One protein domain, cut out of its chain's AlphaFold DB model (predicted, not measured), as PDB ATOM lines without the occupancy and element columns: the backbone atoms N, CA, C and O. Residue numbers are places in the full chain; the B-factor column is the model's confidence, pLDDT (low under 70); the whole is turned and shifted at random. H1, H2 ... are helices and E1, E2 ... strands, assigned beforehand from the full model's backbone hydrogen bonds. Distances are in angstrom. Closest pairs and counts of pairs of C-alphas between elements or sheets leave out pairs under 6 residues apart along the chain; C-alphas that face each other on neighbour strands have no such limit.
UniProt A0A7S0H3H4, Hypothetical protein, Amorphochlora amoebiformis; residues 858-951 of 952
ATOM      1  N   TYR A 858      40.684  46.715  -3.557       86.62
ATOM      2  CA  TYR A 858      40.182  45.949  -2.416       86.62
ATOM      3  C   TYR A 858      39.426  46.896  -1.479       86.62
ATOM      4  O   TYR A 858      39.971  47.947  -1.132       86.62
ATOM      5  N   ARG A 859      38.203  46.530  -1.080       84.25
ATOM      6  CA  ARG A 859      37.326  47.304  -0.186       84.25
ATOM      7  C   ARG A 859      37.267  46.666   1.205       84.25
ATOM      8  O   ARG A 859      37.006  45.473   1.301       84.25
ATOM      9  N   VAL A 860      37.487  47.453   2.260       83.19
ATOM     10  CA  VAL A 860      37.454  46.992   3.667       83.19
ATOM     11  C   VAL A 860      36.621  47.949   4.514       83.19
ATOM     12  O   VAL A 860      36.910  49.146   4.507       83.19
ATOM     13  N   LYS A 861      35.624  47.455   5.250       84.12
ATOM     14  CA  LYS A 861      34.782  48.280   6.127       84.12
ATOM     15  C   LYS A 861      35.470  48.716   7.420       84.12
ATOM     16  O   LYS A 861      36.348  48.027   7.933       84.12
ATOM     17  N   SER A 862      34.986  49.817   7.996       85.38
ATOM     18  CA  SER A 862      35.311  50.276   9.356       85.38
ATOM     19  C   SER A 862      35.153  49.164  10.403       85.38
ATOM     20  O   SER A 862      36.090  48.899  11.154       85.38
ATOM     21  N   GLU A 863      34.028  48.446  10.369       84.88
ATOM     22  CA  GLU A 863      33.731  47.244  11.167       84.88
ATOM     23  C   GLU A 863      34.875  46.196  11.107       84.88
ATOM     24  O   GLU A 863      35.380  45.742  12.137       84.88
ATOM     25  N   GLU A 864      35.337  45.850   9.897       84.00
ATOM     26  CA  GLU A 864      36.403  44.860   9.657       84.00
ATOM     27  C   GLU A 864      37.772  45.343  10.170       84.00
ATOM     28  O   GLU A 864      38.561  44.560  10.700       84.00
ATOM     29  N   ILE A 865      38.054  46.643  10.034       85.31
ATOM     30  CA  ILE A 865      39.301  47.272  10.494       85.31
ATOM     31  C   ILE A 865      39.345  47.302  12.027       85.31
ATOM     32  O   ILE A 865      40.369  46.959  12.620       85.31
ATOM     33  N   ALA A 866      38.234  47.667  12.670       86.81
ATOM     34  CA  ALA A 866      38.092  47.650  14.123       86.81
ATOM     35  C   ALA A 866      38.296  46.233  14.685       86.81
ATOM     36  O   ALA A 866      39.087  46.040  15.611       86.81
ATOM     37  N   PHE A 867      37.671  45.233  14.051       85.25
ATOM     38  CA  PHE A 867      37.850  43.819  14.380       85.25
ATOM     39  C   PHE A 867      39.308  43.356  14.221       85.25
ATOM     40  O   PHE A 867      39.852  42.743  15.140       85.25
ATOM     41  N   HIS A 868      39.971  43.688  13.105       86.56
ATOM     42  CA  HIS A 868      41.371  43.318  12.855       86.56
ATOM     43  C   HIS A 868      42.336  43.892  13.909       86.56
ATOM     44  O   HIS A 868      43.217  43.173  14.381       86.56
ATOM     45  N   PHE A 869      42.158  45.154  14.318       86.25
ATOM     46  CA  PHE A 869      42.996  45.785  15.349       86.25
ATOM     47  C   PHE A 869      42.527  45.528  16.796       86.25
ATOM     48  O   PHE A 869      43.201  45.950  17.734       86.25
ATOM     49  N   GLY A 870      41.412  44.816  17.004       87.81
ATOM     50  CA  GLY A 870      40.908  44.455  18.334       87.81
ATOM     51  C   GLY A 870      40.366  45.635  19.153       87.81
ATOM     52  O   GLY A 870      40.485  45.633  20.379       87.81
ATOM     53  N   ILE A 871      39.795  46.637  18.486       87.06
ATOM     54  CA  ILE A 871      39.277  47.887  19.069       87.06
ATOM     55  C   ILE A 871      37.792  48.076  18.730       87.06
ATOM     56  O   ILE A 871      37.264  47.398  17.852       87.06
ATOM     57  N   SER A 872      37.097  48.998  19.408       85.19
ATOM     58  CA  SER A 872      35.750  49.389  18.968       85.19
ATOM     59  C   SER A 872      35.821  50.241  17.701       85.19
ATOM     60  O   SER A 872      36.798  50.959  17.480       85.19
ATOM     61  N   GLU A 873      34.762  50.216  16.892       85.06
ATOM     62  CA  GLU A 873      34.666  51.078  15.710       85.06
ATOM     63  C   GLU A 873      34.764  52.565  16.094       85.06
ATOM     64  O   GLU A 873      35.488  53.322  15.452       85.06
ATOM     65  N   ASP A 874      34.165  52.968  17.221       87.69
ATOM     66  CA  ASP A 874      34.279  54.328  17.762       87.69
ATOM     67  C   ASP A 874      35.696  54.762  18.157       87.69
ATOM     68  O   ASP A 874      35.972  55.960  18.241       87.69
ATOM     69  N   SER A 875      36.606  53.811  18.376       87.19
ATOM     70  CA  SER A 875      38.024  54.095  18.625       87.19
ATOM     71  C   SER A 875      38.806  54.387  17.342       87.19
ATOM     72  O   SER A 875      39.936  54.873  17.414       87.19
ATOM     73  N   LEU A 876      38.240  54.111  16.161       88.75
ATOM     74  CA  LEU A 876      38.907  54.404  14.898       88.75
ATOM     75  C   LEU A 876      39.014  55.923  14.656       88.75
ATOM     76  O   LEU A 876      38.045  56.663  14.899       88.75
ATOM     77  N   PRO A 877      40.148  56.388  14.088       88.25
ATOM     78  CA  PRO A 877      40.278  57.730  13.535       88.25
ATOM     79  C   PRO A 877      39.104  58.064  12.616       88.25
ATOM     80  O   PRO A 877      38.705  57.230  11.803       88.25
ATOM     81  N   GLU A 878      38.585  59.289  12.720       85.44
ATOM     82  CA  GLU A 878      37.359  59.737  12.042       85.44
ATOM     83  C   GLU A 878      37.321  59.346  10.559       85.44
ATOM     84  O   GLU A 878      36.337  58.769  10.117       85.44
ATOM     85  N   ILE A 879      38.422  59.539   9.825       82.38
ATOM     86  CA  ILE A 879      38.531  59.201   8.397       82.38
ATOM     87  C   ILE A 879      38.268  57.719   8.071       82.38
ATOM     88  O   ILE A 879      37.767  57.413   6.989       82.38
ATOM     89  N   LEU A 880      38.576  56.793   8.985       83.12
ATOM     90  CA  LEU A 880      38.329  55.362   8.781       83.12
ATOM     91  C   LEU A 880      36.865  54.986   9.052       83.12
ATOM     92  O   LEU A 880      36.380  54.034   8.449       83.12
ATOM     93  N   ARG A 881      36.155  55.752   9.895       80.62
ATOM     94  CA  ARG A 881      34.696  55.650  10.075       80.62
ATOM     95  C   ARG A 881      33.939  56.358   8.954       80.62
ATOM     96  O   ARG A 881      33.124  55.744   8.278       80.62
ATOM     97  N   SER A 882      34.235  57.636   8.716       68.25
ATOM     98  CA  SER A 882      33.476  58.519   7.819       68.25
ATOM     99  C   SER A 882      33.479  58.061   6.364       68.25
ATOM    100  O   SER A 882      32.508  58.283   5.648       68.25
ATOM    101  N   ASN A 883      34.573  57.441   5.915       61.31
ATOM    102  CA  ASN A 883      34.675  56.921   4.555       61.31
ATOM    103  C   ASN A 883      34.012  55.543   4.408       61.31
ATOM    104  O   ASN A 883      33.747  55.132   3.279       61.31
ATOM    105  N   GLY A 884      33.796  54.817   5.514       51.44
ATOM    106  CA  GLY A 884      33.178  53.486   5.591       51.44
ATOM    107  C   GLY A 884      33.894  52.354   4.844       51.44
ATOM    108  O   GLY A 884      33.593  51.192   5.088       51.44
ATOM    109  N   ILE A 885      34.814  52.669   3.926       59.75
ATOM    110  CA  ILE A 885      35.517  51.747   3.035       59.75
ATOM    111  C   ILE A 885      36.955  52.251   2.832       59.75
ATOM    112  O   ILE A 885      37.171  53.318   2.251       59.75
ATOM    113  N   ILE A 886      37.956  51.468   3.246       62.91
ATOM    114  CA  ILE A 886      39.340  51.632   2.774       62.91
ATOM    115  C   ILE A 886      39.463  51.008   1.385       62.91
ATOM    116  O   ILE A 886      39.064  49.862   1.184       62.91
ATOM    117  N   TYR A 887      40.073  51.747   0.456       65.69
ATOM    118  CA  TYR A 887      40.375  51.300  -0.905       65.69
ATOM    119  C   TYR A 887      41.880  51.075  -1.081       65.69
ATOM    120  O   TYR A 887      42.654  52.037  -1.049       65.69
ATOM    121  N   LEU A 888      42.289  49.827  -1.321       65.31
ATOM    122  CA  LEU A 888      43.650  49.475  -1.748       65.31
ATOM    123  C   LEU A 888      43.675  49.330  -3.275       65.31
ATOM    124  O   LEU A 888      42.991  48.462  -3.809       65.31
ATOM    125  N   ARG A 889      44.444  50.170  -3.977       65.44
ATOM    126  CA  ARG A 889      44.534  50.212  -5.449       65.44
ATOM    127  C   ARG A 889      45.984  50.414  -5.893       65.44
ATOM    128  O   ARG A 889      46.656  51.301  -5.372       65.44
ATOM    129  N   ASN A 890      46.454  49.616  -6.855       62.41
ATOM    130  CA  ASN A 890      47.825  49.643  -7.401       62.41
ATOM    131  C   ASN A 890      48.897  49.747  -6.294       62.41
ATOM    132  O   ASN A 890      49.747  50.641  -6.293       62.41
ATOM    133  N   GLY A 891      48.775  48.883  -5.287       52.41
ATOM    134  CA  GLY A 891      49.668  48.828  -4.133       52.41
ATOM    135  C   GLY A 891      49.570  49.971  -3.114       52.41
ATOM    136  O   GLY A 891      50.407  50.045  -2.224       52.41
ATOM    137  N   ARG A 892      48.585  50.876  -3.186       52.50
ATOM    138  CA  ARG A 892      48.435  51.971  -2.209       52.50
ATOM    139  C   ARG A 892      47.021  52.032  -1.641       52.50
ATOM    140  O   ARG A 892      46.049  51.957  -2.389       52.50
ATOM    141  N   ALA A 893      46.899  52.255  -0.331       58.75
ATOM    142  CA  ALA A 893      45.690  52.885   0.198       58.75
ATOM    143  C   ALA A 893      45.581  54.276  -0.445       58.75
ATOM    144  O   ALA A 893      46.549  55.037  -0.439       58.75
ATOM    145  N   HIS A 894      44.439  54.550  -1.078       57.62
ATOM    146  CA  HIS A 894      44.342  55.570  -2.130       57.62
ATOM    147  C   HIS A 894      44.612  57.016  -1.664       57.62
ATOM    148  O   HIS A 894      44.896  57.885  -2.488       57.62
ATOM    149  N   ASP A 895      44.568  57.286  -0.358       67.31
ATOM    150  CA  ASP A 895      44.940  58.573   0.221       67.31
ATOM    151  C   ASP A 895      45.928  58.429   1.396       67.31
ATOM    152  O   ASP A 895      45.921  57.459   2.160       67.31
ATOM    153  N   SER A 896      46.796  59.431   1.554       71.75
ATOM    154  CA  SER A 896      47.855  59.436   2.567       71.75
ATOM    155  C   SER A 896      47.344  59.551   4.005       71.75
ATOM    156  O   SER A 896      48.046  59.123   4.923       71.75
ATOM    157  N   LYS A 897      46.132  60.080   4.221       79.31
ATOM    158  CA  LYS A 897      45.531  60.204   5.554       79.31
ATOM    159  C   LYS A 897      45.012  58.850   6.038       79.31
ATOM    160  O   LYS A 897      45.187  58.543   7.208       79.31
ATOM    161  N   THR A 898      44.473  58.010   5.155       78.81
ATOM    162  CA  THR A 898      44.114  56.613   5.455       78.81
ATOM    163  C   THR A 898      45.352  55.780   5.801       78.81
ATOM    164  O   THR A 898      45.340  55.056   6.797       78.81
ATOM    165  N   VAL A 899      46.470  55.944   5.074       79.75
ATOM    166  CA  VAL A 899      47.760  55.328   5.459       79.75
ATOM    167  C   VAL A 899      48.213  55.816   6.841       79.75
ATOM    168  O   VAL A 899      48.644  55.013   7.665       79.75
ATOM    169  N   GLN A 900      48.109  57.121   7.113       83.75
ATOM    170  CA  GLN A 900      48.487  57.715   8.398       83.75
ATOM    171  C   GLN A 900      47.573  57.263   9.548       83.75
ATOM    172  O   GLN A 900      48.062  57.013  10.645       83.75
ATOM    173  N   ALA A 901      46.273  57.104   9.296       87.88
ATOM    174  CA  ALA A 901      45.296  56.625  10.264       87.88
ATOM    175  C   ALA A 901      45.545  55.154  10.625       87.88
ATOM    176  O   ALA A 901      45.669  54.839  11.805       87.88
ATOM    177  N   LEU A 902      45.748  54.273   9.640       86.81
ATOM    178  CA  LEU A 902      46.183  52.893   9.895       86.81
ATOM    179  C   LEU A 902      47.519  52.846  10.662       86.81
ATOM    180  O   LEU A 902      47.656  52.067  11.602       86.81
ATOM    181  N   ARG A 903      48.474  53.730  10.328       87.88
ATOM    182  CA  ARG A 903      49.747  53.882  11.063       87.88
ATOM    183  C   ARG A 903      49.597  54.404  12.499       87.88
ATOM    184  O   ARG A 903      50.510  54.215  13.296       87.88
ATOM    185  N   SER A 904      48.474  55.045  12.830       90.19
ATOM    186  CA  SER A 904      48.153  55.484  14.197       90.19
ATOM    187  C   SER A 904      47.559  54.371  15.070       90.19
ATOM    188  O   SER A 904      47.658  54.454  16.290       90.19
ATOM    189  N   LEU A 905      47.006  53.316  14.456       89.81
ATOM    190  CA  LEU A 905      46.543  52.106  15.148       89.81
ATOM    191  C   LEU A 905      47.712  51.149  15.426       89.81
ATOM    192  O   LEU A 905      47.846  50.619  16.524       89.81
ATOM    193  N   SER A 906      48.589  50.971  14.435       89.62
ATOM    194  CA  SER A 906      49.848  50.230  14.550       89.62
ATOM    195  C   SER A 906      50.879  50.808  13.578       89.62
ATOM    196  O   SER A 906      50.521  51.060  12.427       89.62
ATOM    197  N   PRO A 907      52.173  50.943  13.938       87.94
ATOM    198  CA  PRO A 907      53.213  51.414  13.017       87.94
ATOM    199  C   PRO A 907      53.288  50.637  11.690       87.94
ATOM    200  O   PRO A 907      53.630  51.218  10.657       87.94
ATOM    201  N   ASN A 908      52.930  49.346  11.701       85.88
ATOM    202  CA  ASN A 908      52.874  48.479  10.519       85.88
ATOM    203  C   ASN A 908      51.440  48.243  10.001       85.88
ATOM    204  O   ASN A 908      51.266  47.472   9.058       85.88
ATOM    205  N   GLY A 909      50.428  48.913  10.563       84.94
ATOM    206  CA  GLY A 909      49.000  48.643  10.359       84.94
ATOM    207  C   GLY A 909      48.551  48.405   8.908       84.94
ATOM    208  O   GLY A 909      47.851  47.423   8.668       84.94
ATOM    209  N   PRO A 910      48.976  49.201   7.901       82.88
ATOM    210  CA  PRO A 910      48.647  48.925   6.498       82.88
ATOM    211  C   PRO A 910      49.110  47.546   6.001       82.88
ATOM    212  O   PRO A 910      48.400  46.888   5.244       82.88
ATOM    213  N   ARG A 911      50.289  47.095   6.446       83.62
ATOM    214  CA  ARG A 911      50.891  45.809   6.075       83.62
ATOM    215  C   ARG A 911      50.309  44.651   6.884       83.62
ATOM    216  O   ARG A 911      50.160  43.563   6.341       83.62
ATOM    217  N   GLU A 912      49.976  44.883   8.150       87.56
ATOM    218  CA  GLU A 912      49.299  43.907   9.016       87.56
ATOM    219  C   GLU A 912      47.889  43.600   8.491       87.56
ATOM    220  O   GLU A 912      47.552  42.430   8.293       87.56
ATOM    221  N   LEU A 913      47.131  44.641   8.126       85.94
ATOM    222  CA  LEU A 913      45.817  44.515   7.497       85.94
ATOM    223  C   LEU A 913      45.913  43.788   6.147       85.94
ATOM    224  O   LEU A 913      45.235  42.782   5.947       85.94
ATOM    225  N   ALA A 914      46.797  44.227   5.240       85.25
ATOM    226  CA  ALA A 914      46.978  43.575   3.939       85.25
ATOM    227  C   ALA A 914      47.385  42.093   4.070       85.25
ATOM    228  O   ALA A 914      46.863  41.246   3.346       85.25
ATOM    229  N   HIS A 915      48.262  41.759   5.024       87.69
ATOM    230  CA  HIS A 915      48.665  40.376   5.274       87.69
ATOM    231  C   HIS A 915      47.516  39.523   5.835       87.69
ATOM    232  O   HIS A 915      47.331  38.391   5.393       87.69
ATOM    233  N   SER A 916      46.708  40.067   6.749       87.25
ATOM    234  CA  SER A 916      45.523  39.387   7.290       87.25
ATOM    235  C   SER A 916      44.462  39.119   6.219       87.25
ATOM    236  O   SER A 916      43.831  38.065   6.242       87.25
ATOM    237  N   LEU A 917      44.276  40.044   5.273       88.62
ATOM    238  CA  LEU A 917      43.356  39.868   4.145       88.62
ATOM    239  C   LEU A 917      43.870  38.794   3.171       88.62
ATOM    240  O   LEU A 917      43.101  37.929   2.760       88.62
ATOM    241  N   ILE A 918      45.176  38.770   2.877       89.56
ATOM    242  CA  ILE A 918      45.802  37.692   2.088       89.56
ATOM    243  C   ILE A 918      45.592  36.330   2.763       89.56
ATOM    244  O   ILE A 918      45.112  35.408   2.109       89.56
ATOM    245  N   GLN A 919      45.858  36.212   4.070       88.62
ATOM    246  CA  GLN A 919      45.634  34.965   4.813       88.62
ATOM    247  C   GLN A 919      44.164  34.517   4.791       88.62
ATOM    248  O   GLN A 919      43.897  33.319   4.721       88.62
ATOM    249  N   ALA A 920      43.200  35.445   4.839       84.38
ATOM    250  CA  ALA A 920      41.778  35.112   4.754       84.38
ATOM    251  C   ALA A 920      41.403  34.512   3.386       84.38
ATOM    252  O   ALA A 920      40.684  33.513   3.331       84.38
ATOM    253  N   ILE A 921      41.940  35.071   2.298       86.62
ATOM    254  CA  ILE A 921      41.729  34.571   0.933       86.62
ATOM    255  C   ILE A 921      42.424  33.217   0.730       86.62
ATOM    256  O   ILE A 921      41.798  32.268   0.267       86.62
ATOM    257  N   GLU A 922      43.696  33.098   1.119       85.75
ATOM    258  CA  GLU A 922      44.488  31.864   0.984       85.75
ATOM    259  C   GLU A 922      43.929  30.725   1.858       85.75
ATOM    260  O   GLU A 922      43.983  29.553   1.485       85.75
ATOM    261  N   LYS A 923      43.298  31.041   2.997       78.69
ATOM    262  CA  LYS A 923      42.559  30.052   3.795       78.69
ATOM    263  C   LYS A 923      41.292  29.556   3.087       78.69
ATOM    264  O   LYS A 923      40.986  28.371   3.187       78.69
ATOM    265  N   ALA A 924      40.582  30.423   2.363       67.19
ATOM    266  CA  ALA A 924      39.412  30.046   1.562       67.19
ATOM    267  C   ALA A 924      39.768  29.256   0.283       67.19
ATOM    268  O   ALA A 924      38.886  28.674  -0.342       67.19
ATOM    269  N   ASP A 925      41.051  29.205  -0.087       58.19
ATOM    270  CA  ASP A 925      41.584  28.389  -1.187       58.19
ATOM    271  C   ASP A 925      41.654  26.889  -0.833       58.19
ATOM    272  O   ASP A 925      41.603  26.035  -1.712       58.19
ATOM    273  N   ASN A 926      41.698  26.556   0.465       52.34
ATOM    274  CA  ASN A 926      41.771  25.183   0.987       52.34
ATOM    275  C   ASN A 926      40.385  24.534   1.220       52.34
ATOM    276  O   ASN A 926      40.268  23.581   1.989       52.34
ATOM    277  N   LEU A 927      39.328  25.068   0.600       50.28
ATOM    278  CA  LEU A 927      37.966  24.522   0.617       50.28
ATOM    279  C   LEU A 927      37.550  24.215  -0.830       50.28
ATOM    280  O   LEU A 927      37.799  25.024  -1.722       50.28
ATOM    281  N   GLU A 928      36.950  23.046  -1.066       41.84
ATOM    282  CA  GLU A 928      36.855  22.394  -2.387       41.84
ATOM    283  C   GLU A 928      35.875  23.054  -3.385       41.84
ATOM    284  O   GLU A 928      34.864  22.482  -3.773       41.84
ATOM    285  N   PHE A 929      36.204  24.262  -3.851       50.00
ATOM    286  CA  PHE A 929      35.505  24.973  -4.935       50.00
ATOM    287  C   PHE A 929      36.471  25.483  -6.026       50.00
ATOM    288  O   PHE A 929      36.228  26.488  -6.691       50.00
ATOM    289  N   SER A 930      37.576  24.765  -6.246       41.16
ATOM    290  CA  SER A 930      38.655  25.095  -7.195       41.16
ATOM    291  C   SER A 930      38.302  24.945  -8.691       41.16
ATOM    292  O   SER A 930      39.188  25.041  -9.538       41.16
ATOM    293  N   GLY A 931      37.028  24.715  -9.031       49.19
ATOM    294  CA  GLY A 931      36.546  24.576 -10.413       49.19
ATOM    295  C   GLY A 931      35.956  25.849 -11.038       49.19
ATOM    296  O   GLY A 931      35.773  25.900 -12.252       49.19
ATOM    297  N   ASP A 932      35.647  26.879 -10.246       71.31
ATOM    298  CA  ASP A 932      34.958  28.080 -10.734       71.31
ATOM    299  C   ASP A 932      35.953  29.108 -11.300       71.31
ATOM    300  O   ASP A 932      36.664  29.790 -10.556       71.31
ATOM    301  N   ALA A 933      36.017  29.220 -12.630       80.81
ATOM    302  CA  ALA A 933      36.966  30.097 -13.318       80.81
ATOM    303  C   ALA A 933      36.764  31.592 -13.001       80.81
ATOM    304  O   ALA A 933      37.738  32.346 -12.946       80.81
ATOM    305  N   ILE A 934      35.524  32.027 -12.756       86.44
ATOM    306  CA  ILE A 934      35.187  33.439 -12.526       86.44
ATOM    307  C   ILE A 934      35.527  33.827 -11.084       86.44
ATOM    308  O   ILE A 934      36.198  34.838 -10.855       86.44
ATOM    309  N   ALA A 935      35.151  32.991 -10.113       87.19
ATOM    310  CA  ALA A 935      35.543  33.175  -8.719       87.19
ATOM    311  C   ALA A 935      37.070  33.101  -8.544       87.19
ATOM    312  O   ALA A 935      37.645  33.913  -7.813       87.19
ATOM    313  N   SER A 936      37.739  32.189  -9.260       86.94
ATOM    314  CA  SER A 936      39.203  32.058  -9.257       86.94
ATOM    315  C   SER A 936      39.898  33.272  -9.880       86.94
ATOM    316  O   SER A 936      40.863  33.785  -9.312       86.94
ATOM    317  N   GLY A 937      39.387  33.789 -11.004       89.56
ATOM    318  CA  GLY A 937      39.890  35.016 -11.629       89.56
ATOM    319  C   GLY A 937      39.769  36.234 -10.709       89.56
ATOM    320  O   GLY A 937      40.733  36.982 -10.538       89.56
ATOM    321  N   PHE A 938      38.623  36.392 -10.036       92.44
ATOM    322  CA  PHE A 938      38.419  37.455  -9.047       92.44
ATOM    323  C   PHE A 938      39.395  37.325  -7.870       92.44
ATOM    324  O   PHE A 938      40.071  38.292  -7.509       92.44
ATOM    325  N   ARG A 939      39.528  36.110  -7.315       90.38
ATOM    326  CA  ARG A 939      40.463  35.782  -6.227       90.38
ATOM    327  C   ARG A 939      41.905  36.152  -6.595       90.38
ATOM    328  O   ARG A 939      42.601  36.769  -5.787       90.38
ATOM    329  N   ALA A 940      42.333  35.834  -7.818       90.56
ATOM    330  CA  ALA A 940      43.672  36.133  -8.320       90.56
ATOM    331  C   ALA A 940      43.952  37.646  -8.404       90.56
ATOM    332  O   ALA A 940      44.990  38.097  -7.915       90.56
ATOM    333  N   GLU A 941      43.027  38.447  -8.945       91.25
ATOM    334  CA  GLU A 941      43.190  39.910  -9.010       91.25
ATOM    335  C   GLU A 941      43.196  40.559  -7.613       91.25
ATOM    336  O   GLU A 941      44.010  41.450  -7.353       91.25
ATOM    337  N   LYS A 942      42.378  40.077  -6.662       91.38
ATOM    338  CA  LYS A 942      42.423  40.573  -5.272       91.38
ATOM    339  C   LYS A 942      43.726  40.216  -4.561       91.38
ATOM    340  O   LYS A 942      44.302  41.077  -3.896       91.38
ATOM    341  N   LEU A 943      44.240  38.998  -4.743       90.25
ATOM    342  CA  LEU A 943      45.561  38.616  -4.233       90.25
ATOM    343  C   LEU A 943      46.681  39.449  -4.867       90.25
ATOM    344  O   LEU A 943      47.598  39.856  -4.154       90.25
ATOM    345  N   ARG A 944      46.605  39.756  -6.172       89.38
ATOM    346  CA  ARG A 944      47.558  40.645  -6.857       89.38
ATOM    347  C   ARG A 944      47.572  42.035  -6.210       89.38
ATOM    348  O   ARG A 944      48.628  42.470  -5.753       89.38
ATOM    349  N   LEU A 945      46.410  42.683  -6.084       86.62
ATOM    350  CA  LEU A 945      46.279  44.017  -5.475       86.62
ATOM    351  C   LEU A 945      46.820  44.081  -4.037       86.62
ATOM    352  O   LEU A 945      47.499  45.043  -3.675       86.62
ATOM    353  N   LEU A 946      46.544  43.064  -3.212       87.38
ATOM    354  CA  LEU A 946      47.027  43.018  -1.828       87.38
ATOM    355  C   LEU A 946      48.536  42.747  -1.733       87.38
ATOM    356  O   LEU A 946      49.210  43.337  -0.890       87.38
ATOM    357  N   ARG A 947      49.091  41.886  -2.596       86.94
ATOM    358  CA  ARG A 947      50.536  41.589  -2.628       86.94
ATOM    359  C   ARG A 947      51.344  42.779  -3.158       86.94
ATOM    360  O   ARG A 947      52.403  43.086  -2.611       86.94
ATOM    361  N   GLU A 948      50.808  43.522  -4.127       81.12
ATOM    362  CA  GLU A 948      51.313  44.852  -4.495       81.12
ATOM    363  C   GLU A 948      51.281  45.805  -3.284       81.12
ATOM    364  O   GLU A 948      52.276  46.470  -3.007       81.12
ATOM    365  N   ALA A 949      50.194  45.814  -2.500       75.81
ATOM    366  CA  ALA A 949      50.048  46.680  -1.319       75.81
ATOM    367  C   ALA A 949      50.921  46.288  -0.111       75.81
ATOM    368  O   ALA A 949      51.082  47.084   0.811       75.81
ATOM    369  N   MET A 950      51.517  45.093  -0.114       76.56
ATOM    370  CA  MET A 950      52.574  44.699   0.827       76.56
ATOM    371  C   MET A 950      53.991  45.077   0.361       76.56
ATOM    372  O   MET A 950      54.933  44.949   1.146       76.56
ATOM    373  N   THR A 951      54.152  45.485  -0.903       75.19
ATOM    374  CA  THR A 951      55.455  45.729  -1.552       75.19
ATOM    375  C   THR A 951      55.828  47.220  -1.606       75.19
ATOM    376  O   THR A 951      57.005  47.547  -1.758       75.19
TER     377      THR A 951
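What this domain is: This is residues 858 to 951 of the 952 residues of the protein "Hypothetical protein" of Amorphochlora amoebiformis (UniProt A0A7S0H3H4). A long helical hairpin, H4 and H5, has a small head at the end away from its turn, made by the two-stranded sheet of E1 and E2 and the shorter helices H1, H2 and H3. The last part of H5, residues 941 to 949, packs on the sheet, H3 makes a corner with the beginning of H4, and the hairpin's turn sticks out with residues 926 to 935, of which 933 to 935 belong to H5. The printed part has 94 residues, with five named helices and two named strands in the order E1, H1, H2, E2, H3, H4, H5; the sheet E1 - E2 is antiparallel, and the class is mostly helix. The whole is compact by its radius of gyration of the C-alphas, 13.9 A, yet elongated in outline, spanning 42 by 25 by 21 A.

How they stand to each other: E1, residues 858 to 861, and E2, residues 885 to 889, are antiparallel neighbours at 163 degrees, with N 858 and O 888 at 2.9 A and N 886 and O 860 at 2.8 A, within hydrogen-bond range. Residues 888 to 889 of E2 also pair, antiparallel, with residues 892 to 893. H1, residues 862 to 869, is close to but not clearly touching H2, residues 878 to 882; their closest C-alphas, Ser 862 and Arg 881, are 5.5 A apart. H2 touches H3, residues 896 to 905, the closest C-alphas being those of Leu 880 and Thr 898, 6.8 A. H4, residues 909 to 924, is the hub, touching three helices. With residues 909 to 910 alone it touches H3, about perpendicular at 84 degrees, the closest C-alphas being those of Leu 902 and Gly 909, 5.1 A. With residues 913 to 916 alone it only just touches H1, with 3 pairs of C-alphas within 8 A, the closest those of His 868 and Leu 913 at 7.1 A. H4 and H5, residues 933 to 949, form a helical hairpin: they touch at a shallow tilt of 22 degrees, opposite ways, the closest C-alphas being those of Ala 914 and Leu 946, 5.8 A. The closest C-alphas of E2 and H5 are those of Arg 889 and Leu 945, 6.4 A. H3 and H5 are apart. In H1 to H5 every O i to N i+4 pair is within hydrogen-bond range.

Where its parts are: E1 begins at C-alpha 858 (40.182, 45.949, -2.416) and is 10.4 A long; H1 measures 10.7 A, H2 5.9 A, E2 12.5 A and H3 14.6 A. H4 runs 22.7 A from C-alpha 909 (49.000, 48.643, 10.359). H5 runs 24.3 A and ends at C-alpha 949 (50.048, 46.680, -1.319).

The domain as a whole: The two C-alphas farthest apart, those of Glu 878 and Gly 931, are 41.7 A apart. The printed part has no cut, and no link is long. Mean pLDDT of the printed part is 78.8, with residues 882 to 895 and 924 to 931 under 70.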